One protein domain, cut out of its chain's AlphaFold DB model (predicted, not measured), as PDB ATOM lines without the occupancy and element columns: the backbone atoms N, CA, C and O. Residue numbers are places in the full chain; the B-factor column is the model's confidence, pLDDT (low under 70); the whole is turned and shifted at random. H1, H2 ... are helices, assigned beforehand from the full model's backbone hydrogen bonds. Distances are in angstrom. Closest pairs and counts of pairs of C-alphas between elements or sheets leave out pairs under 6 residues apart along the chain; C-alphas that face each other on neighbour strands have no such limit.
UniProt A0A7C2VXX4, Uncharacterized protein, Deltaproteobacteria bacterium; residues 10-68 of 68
ATOM      1  N   GLU A  10      97.046 -13.345  22.468       93.50
ATOM      2  CA  GLU A  10      98.041 -12.301  22.212       93.50
ATOM      3  C   GLU A  10      97.887 -11.723  20.800       93.50
ATOM      4  O   GLU A  10      98.074 -10.526  20.586       93.50
ATOM      5  N   GLU A  11      97.532 -12.566  19.826       93.38
ATOM      6  CA  GLU A  11      97.236 -12.123  18.463       93.38
ATOM      7  C   GLU A  11      95.986 -11.232  18.432       93.38
ATOM      8  O   GLU A  11      95.993 -10.185  17.788       93.38
ATOM      9  N   ALA A  12      94.937 -11.615  19.165       93.00
ATOM     10  CA  ALA A  12      93.720 -10.817  19.283       93.00
ATOM     11  C   ALA A  12      93.971  -9.495  20.026       93.00
ATOM     12  O   ALA A  12      93.468  -8.451  19.620       93.00
ATOM     13  N   GLU A  13      94.771  -9.526  21.091       92.69
ATOM     14  CA  GLU A  13      95.113  -8.357  21.897       92.69
ATOM     15  C   GLU A  13      95.872  -7.317  21.072       92.69
ATOM     16  O   GLU A  13      95.502  -6.147  21.078       92.69
ATOM     17  N   ARG A  14      96.880  -7.743  20.301       92.06
ATOM     18  CA  ARG A  14      97.665  -6.846  19.437       92.06
ATOM     19  C   ARG A  14      96.864  -6.247  18.284       92.06
ATOM     20  O   ARG A  14      97.241  -5.197  17.780       92.06
ATOM     21  N   ASP A  15      95.814  -6.926  17.832       91.19
ATOM     22  CA  ASP A  15      94.919  -6.414  16.788       91.19
ATOM     23  C   ASP A  15      93.864  -5.453  17.360       91.19
ATOM     24  O   ASP A  15      93.387  -4.568  16.653       91.19
ATOM     25  N   LEU A  16      93.494  -5.631  18.633       90.25
ATOM     26  CA  LEU A  16      92.499  -4.813  19.324       90.25
ATOM     27  C   LEU A  16      93.097  -3.541  19.942       90.25
ATOM     28  O   LEU A  16      92.446  -2.496  19.925       90.25
ATOM     29  N   TRP A  17      94.305  -3.624  20.501       90.44
ATOM     30  CA  TRP A  17      94.916  -2.563  21.298       90.44
ATOM     31  C   TRP A  17      96.152  -1.962  20.625       90.44
ATOM     32  O   TRP A  17      96.990  -2.666  20.066       90.44
ATOM     33  N   GLU A  18      96.303  -0.642  20.746       90.06
ATOM     34  CA  GLU A  18      97.554   0.042  20.411       90.06
ATOM     35  C   GLU A  18      98.579  -0.221  21.521       90.06
ATOM     36  O   GLU A  18      98.481   0.336  22.616       90.06
ATOM     37  N   MET A  19      99.554  -1.087  21.242       91.62
ATOM     38  CA  MET A  19     100.559  -1.515  22.221       91.62
ATOM     39  C   MET A  19     101.607  -0.434  22.529       91.62
ATOM     40  O   MET A  19     102.319  -0.543  23.526       91.62
ATOM     41  N   SER A  20     101.721   0.607  21.696       93.00
ATOM     42  CA  SER A  20     102.645   1.725  21.914       93.00
ATOM     43  C   SER A  20     101.968   3.065  21.597       93.00
ATOM     44  O   SER A  20     102.268   3.692  20.575       93.00
ATOM     45  N   PRO A  21     101.056   3.544  22.463       92.50
ATOM     46  CA  PRO A  21     100.269   4.737  22.183       92.50
ATOM     47  C   PRO A  21     101.135   6.002  22.195       92.50
ATOM     48  O   PRO A  21     101.763   6.344  23.197       92.50
ATOM     49  N   GLY A  22     101.130   6.722  21.073       96.06
ATOM     50  CA  GLY A  22     101.743   8.045  20.929       96.06
ATOM     51  C   GLY A  22     100.733   9.190  21.036       96.06
ATOM     52  O   GLY A  22      99.536   8.980  21.239       96.06
ATOM     53  N   GLU A  23     101.199  10.423  20.838       97.06
ATOM     54  CA  GLU A  23     100.359  11.627  20.920       97.06
ATOM     55  C   GLU A  23      99.120  11.551  20.007       97.06
ATOM     56  O   GLU A  23      97.998  11.831  20.434       97.06
ATOM     57  N   ASP A  24      99.302  11.092  18.768       95.81
ATOM     58  CA  ASP A  24      98.214  10.969  17.796       95.81
ATOM     59  C   ASP A  24      97.134   9.965  18.224       95.81
ATOM     60  O   ASP A  24      95.956  10.162  17.911       95.81
ATOM     61  N   TYR A  25      97.506   8.898  18.942       95.12
ATOM     62  CA  TYR A  25      96.541   7.946  19.496       95.12
ATOM     63  C   TYR A  25      95.634   8.647  20.508       95.12
ATOM     64  O   TYR A  25      94.410   8.606  20.371       95.12
ATOM     65  N   TYR A  26      96.226   9.356  21.471       95.81
ATOM     66  CA  TYR A  26      95.466  10.062  22.500       95.81
ATOM     67  C   TYR A  26      94.605  11.177  21.916       95.81
ATOM     68  O   TYR A  26      93.456  11.331  22.326       95.81
ATOM     69  N   ARG A  27      95.097  11.898  20.900       96.69
ATOM     70  CA  ARG A  27      94.301  12.910  20.192       96.69
ATOM     71  C   ARG A  27      93.010  12.309  19.625       96.69
ATOM     72  O   ARG A  27      91.936  12.877  19.818       96.69
ATOM     73  N   ARG A  28      93.094  11.144  18.970       94.94
ATOM     74  CA  ARG A  28      91.915  10.430  18.443       94.94
ATOM     75  C   ARG A  28      91.024   9.883  19.556       94.94
ATOM     76  O   ARG A  28      89.807  10.015  19.464       94.94
ATOM     77  N   ALA A  29      91.614   9.299  20.597       93.94
ATOM     78  CA  ALA A  29      90.872   8.747  21.727       93.94
ATOM     79  C   ALA A  29      90.051   9.830  22.445       93.94
ATOM     80  O   ALA A  29      88.863   9.637  22.687       93.94
ATOM     81  N   PHE A  30      90.641  10.996  22.715       94.81
ATOM     82  CA  PHE A  30      89.927  12.112  23.334       94.81
ATOM     83  C   PHE A  30      88.844  12.692  22.428       94.81
ATOM     84  O   PHE A  30      87.742  12.938  22.905       94.81
ATOM     85  N   ALA A  31      89.107  12.842  21.126       94.69
ATOM     86  CA  ALA A  31      88.084  13.285  20.180       94.69
ATOM     87  C   ALA A  31      86.886  12.319  20.130       94.69
ATOM     88  O   ALA A  31      85.732  12.752  20.084       94.69
ATOM     89  N   PHE A  32      87.148  11.008  20.184       91.44
ATOM     90  CA  PHE A  32      86.100   9.995  20.282       91.44
ATOM     91  C   PHE A  32      85.322  10.109  21.596       91.44
ATOM     92  O   PHE A  32      84.095  10.115  21.563       91.44
ATOM     93  N   LEU A  33      86.008  10.230  22.736       90.38
ATOM     94  CA  LEU A  33      85.362  10.353  24.046       90.38
ATOM     95  C   LEU A  33      84.498  11.612  24.151       90.38
ATOM     96  O   LEU A  33      83.396  11.533  24.679       90.38
ATOM     97  N   ASP A  34      84.953  12.740  23.609       87.81
ATOM     98  CA  ASP A  34      84.188  13.991  23.576       87.81
ATOM     99  C   ASP A  34      82.948  13.877  22.671       87.81
ATOM    100  O   ASP A  34      81.830  14.229  23.055       87.81
ATOM    101  N   SER A  35      83.109  13.264  21.495       87.25
ATOM    102  CA  SER A  35      81.993  12.977  20.583       87.25
ATOM    103  C   SER A  35      80.984  12.005  21.206       87.25
ATOM    104  O   SER A  35      79.775  12.177  21.083       87.25
ATOM    105  N   PHE A  36      81.470  10.980  21.904       85.94
ATOM    106  CA  PHE A  36      80.626  10.025  22.608       85.94
ATOM    107  C   PHE A  36      79.889  10.697  23.768       85.94
ATOM    108  O   PHE A  36      78.676  10.545  23.891       85.94
ATOM    109  N   ALA A  37      80.592  11.486  24.582       83.12
ATOM    110  CA  ALA A  37      80.001  12.203  25.701       83.12
ATOM    111  C   ALA A  37      78.929  13.188  25.228       83.12
ATOM    112  O   ALA A  37      77.811  13.150  25.724       83.12
ATOM    113  N   SER A  38      79.215  13.998  24.210       79.50
ATOM    114  CA  SER A  38      78.235  14.938  23.652       79.50
ATOM    115  C   SER A  38      77.009  14.256  23.034       79.50
ATOM    116  O   SER A  38      75.923  14.838  23.033       79.50
ATOM    117  N   ARG A  39      77.156  13.031  22.511       77.69
ATOM    118  CA  ARG A  39      76.067  12.306  21.841       77.69
ATOM    119  C   ARG A  39      75.241  11.419  22.769       77.69
ATOM    120  O   ARG A  39      74.058  11.220  22.478       77.69
ATOM    121  N   PHE A  40      75.862  10.847  23.799       71.94
ATOM    122  CA  PHE A  40      75.284   9.782  24.622       71.94
ATOM    123  C   PHE A  40      75.250  10.087  26.116       71.94
ATOM    124  O   PHE A  40      74.463   9.460  26.822       71.94
ATOM    125  N   MET A  41      76.060  11.020  26.623       70.50
ATOM    126  CA  MET A  41      75.856  11.501  27.984       70.50
ATOM    127  C   MET A  41      74.761  12.564  27.955       70.50
ATOM    128  O   MET A  41      74.863  13.562  27.242       70.50
ATOM    129  N   GLY A  42      73.689  12.315  28.713       66.81
ATOM    130  CA  GLY A  42      72.608  13.277  28.914       66.81
ATOM    131  C   GLY A  42      73.122  14.598  29.491       66.81
ATOM    132  O   GLY A  42      74.290  14.743  29.865       66.81
ATOM    133  N   ARG A  43      72.247  15.600  29.575       69.88
ATOM    134  CA  ARG A  43      72.606  16.908  30.135       69.88
ATOM    135  C   ARG A  43      72.798  16.813  31.648       69.88
ATOM    136  O   ARG A  43      71.885  17.073  32.420       69.88
ATOM    137  N   PHE A  44      74.017  16.494  32.066       76.25
ATOM    138  CA  PHE A  44      74.420  16.602  33.461       76.25
ATOM    139  C   PHE A  44      74.529  18.079  33.865       76.25
ATOM    140  O   PHE A  44      75.084  18.891  33.112       76.25
ATOM    141  N   PRO A  45      74.027  18.465  35.048       82.50
ATOM    142  CA  PRO A  45      74.183  19.827  35.521       82.50
ATOM    143  C   PRO A  45      75.652  20.107  35.857       82.50
ATOM    144  O   PRO A  45      76.382  19.261  36.372       82.50
ATOM    145  N   ARG A  46      76.099  21.330  35.559       82.06
ATOM    146  CA  ARG A  46      77.455  21.779  35.893       82.06
ATOM    147  C   ARG A  46      77.553  22.077  37.389       82.06
ATOM    148  O   ARG A  46      76.680  22.749  37.929       82.06
ATOM    149  N   GLY A  47      78.649  21.659  38.020       87.38
ATOM    150  CA  GLY A  47      78.966  21.992  39.411       87.38
ATOM    151  C   GLY A  47      79.438  20.794  40.230       87.38
ATOM    152  O   GLY A  47      79.499  19.670  39.738       87.38
ATOM    153  N   VAL A  48      79.786  21.054  41.492       88.44
ATOM    154  CA  VAL A  48      80.105  20.016  42.479       88.44
ATOM    155  C   VAL A  48      78.906  19.865  43.407       88.44
ATOM    156  O   VAL A  48      78.522  20.816  44.085       88.44
ATOM    157  N   PHE A  49      78.329  18.669  43.442       91.06
ATOM    158  CA  PHE A  49      77.181  18.343  44.281       91.06
ATOM    159  C   PHE A  49      77.648  17.568  45.509       91.06
ATOM    160  O   PHE A  49      78.456  16.642  45.405       91.06
ATOM    161  N   LYS A  50      77.155  17.962  46.684       94.88
ATOM    162  CA  LYS A  50      77.450  17.280  47.942       94.88
ATOM    163  C   LYS A  50      76.275  16.387  48.309       94.88
ATOM    164  O   LYS A  50      75.177  16.890  48.521       94.88
ATOM    165  N   TYR A  51      76.551  15.101  48.473       96.12
ATOM    166  CA  TYR A  51      75.579  14.112  48.927       96.12
ATOM    167  C   TYR A  51      75.958  13.590  50.302       96.12
ATOM    168  O   TYR A  51      77.134  13.573  50.680       96.12
ATOM    169  N   ARG A  52      74.957  13.163  51.067       94.94
ATOM    170  CA  ARG A  52      75.178  12.576  52.388       94.94
ATOM    171  C   ARG A  52      75.695  11.144  52.286       94.94
ATOM    172  O   ARG A  52      76.460  10.715  53.147       94.94
ATOM    173  N   ASN A  53      75.258  10.407  51.269       96.69
ATOM    174  CA  ASN A  53      75.652   9.027  51.015       96.69
ATOM    175  C   ASN A  53      75.645   8.716  49.509       96.69
ATOM    176  O   ASN A  53      75.254   9.535  48.680       96.69
ATOM    177  N   PHE A  54      76.111   7.515  49.168       94.06
ATOM    178  CA  PHE A  54      76.243   7.072  47.783       94.06
ATOM    179  C   PHE A  54      74.894   6.873  47.075       94.06
ATOM    180  O   PHE A  54      74.762   7.215  45.904       94.06
ATOM    181  N   GLU A  55      73.876   6.372  47.778       97.00
ATOM    182  CA  GLU A  55      72.546   6.117  47.203       97.00
ATOM    183  C   GLU A  55      71.862   7.402  46.727       97.00
ATOM    184  O   GLU A  55      71.209   7.419  45.683       97.00
ATOM    185  N   GLU A  56      72.020   8.491  47.481       95.75
ATOM    186  CA  GLU A  56      71.507   9.808  47.110       95.75
ATOM    187  C   GLU A  56      72.138  10.298  45.799       95.75
ATOM    188  O   GLU A  56      71.422  10.725  44.894       95.75
ATOM    189  N   ALA A  57      73.457  10.128  45.652       92.81
ATOM    190  CA  ALA A  57      74.177  10.477  44.429       92.81
ATOM    191  C   ALA A  57      73.711   9.649  43.218       92.81
ATOM    192  O   ALA A  57      73.593  10.173  42.111       92.81
ATOM    193  N   GLN A  58      73.428   8.355  43.414       92.75
ATOM    194  CA  GLN A  58      72.929   7.489  42.341       92.75
ATOM    195  C   GLN A  58      71.524   7.885  41.887       92.75
ATOM    196  O   GLN A  58      71.286   7.965  40.686       92.75
ATOM    197  N   LYS A  59      70.617   8.191  42.822       93.38
ATOM    198  CA  LYS A  59      69.257   8.643  42.488       93.38
ATOM    199  C   LYS A  59      69.264   9.939  41.681       93.38
ATOM    200  O   LYS A  59      68.456  10.080  40.768       93.38
ATOM    201  N   ASP A  60      70.152  10.874  42.017       91.12
ATOM    202  CA  ASP A  60      70.261  12.141  41.287       91.12
ATOM    203  C   ASP A  60      70.881  11.942  39.894       91.12
ATOM    204  O   ASP A  60      70.360  12.443  38.901       91.12
ATOM    205  N   ARG A  61      71.909  11.085  39.781       87.31
ATOM    206  CA  ARG A  61      72.451  10.651  38.483       87.31
ATOM    207  C   ARG A  61      71.372  10.033  37.595       87.31
ATOM    208  O   ARG A  61      71.272  10.387  36.423       87.31
ATOM    209  N   ASP A  62      70.600   9.095  38.137       88.94
ATOM    210  CA  ASP A  62      69.571   8.378  37.384       88.94
ATOM    211  C   ASP A  62      68.455   9.329  36.940       88.94
ATOM    212  O   ASP A  62      67.975   9.222  35.815       88.94
ATOM    213  N   ARG A  63      68.109  10.323  37.769       87.44
ATOM    214  CA  ARG A  63      67.202  11.407  37.379       87.44
ATOM    215  C   ARG A  63      67.721  12.163  36.154       87.44
ATOM    216  O   ARG A  63      66.982  12.309  35.187       87.44
ATOM    217  N   TRP A  64      68.986  12.584  36.151       85.06
ATOM    218  CA  TRP A  64      69.567  13.314  35.015       85.06
ATOM    219  C   TRP A  64      69.652  12.482  33.735       85.06
ATOM    220  O   TRP A  64      69.511  13.023  32.642       85.06
ATOM    221  N   LEU A  65      69.868  11.171  33.860       78.94
ATOM    222  CA  LEU A  65      69.866  10.251  32.721       78.94
ATOM    223  C   LEU A  65      68.462  10.014  32.141       78.94
ATOM    224  O   LEU A  65      68.360   9.677  30.968       78.94
ATOM    225  N   LEU A  66      67.401  10.158  32.945       78.12
ATOM    226  CA  LEU A  66      66.007   9.998  32.509       78.12
ATOM    227  C   LEU A  66      65.391  11.296  31.960       78.12
ATOM    228  O   LEU A  66      64.475  11.233  31.146       78.12
ATOM    229  N   GLU A  67      65.854  12.457  32.427       68.69
ATOM    230  CA  GLU A  67      65.357  13.779  32.012       68.69
ATOM    231  C   GLU A  67      66.060  14.347  30.759       68.69
ATOM    232  O   GLU A  67      65.566  15.316  30.177       68.69
ATOM    233  N   GLY A  68      67.212  13.785  30.365       60.97
ATOM    234  CA  GLY A  68      68.051  14.241  29.244       60.97
ATOM    235  C   GLY A  68      67.840  13.475  27.947       60.97
ATOM    236  O   GLY A  68      67.909  14.141  26.889       60.97
TER     237      GLY A  68
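What this domain is: This is residues 10 to 68 of the 68 residues of an uncharacterized protein of Deltaproteobacteria bacterium (UniProt A0A7C2VXX4). Picture an open chain of three helices with no packed core: the long helix H2 makes the bar, the short H1 is at its first end, and past its last end a loop leads out to H3, which folds back toward H2. The 59 printed residues hold three named helices, H1, H2, H3 in chain order, and no named strand; the class is all helix. The whole is extended, with a radius of gyration of the C-alphas of 17.3 A, and only just elongated, spanning 45 by 23 by 20 A.

How they stand to each other: Start at H1, residues 10 to 16; a short link of 6 residues leads to H2, residues 23 to 40. A long link of 13 residues then reaches H3, residues 54 to 67. H1, H2 and H3 are apart from one another. Residues 10 to 39 stand free. In H1, H2 and H3 every O i to N i+4 pair is within hydrogen-bond range.

Where its parts are: Find C-alpha 10 at (98.041, -12.301, 22.212), where H1 begins its 9.8 A. H2 runs 25.4 A from C-alpha 23 at (100.359, 11.627, 20.920). H3 runs 20.3 A to C-alpha 67 at (65.357, 13.779, 32.012).

The domain as a whole: The C-alphas farthest apart, Glu 11 and Arg 52, are 47.4 A apart. The printed part has no cut. Look for pLDDT under 70 at residues 42 to 43 and 67 to 68.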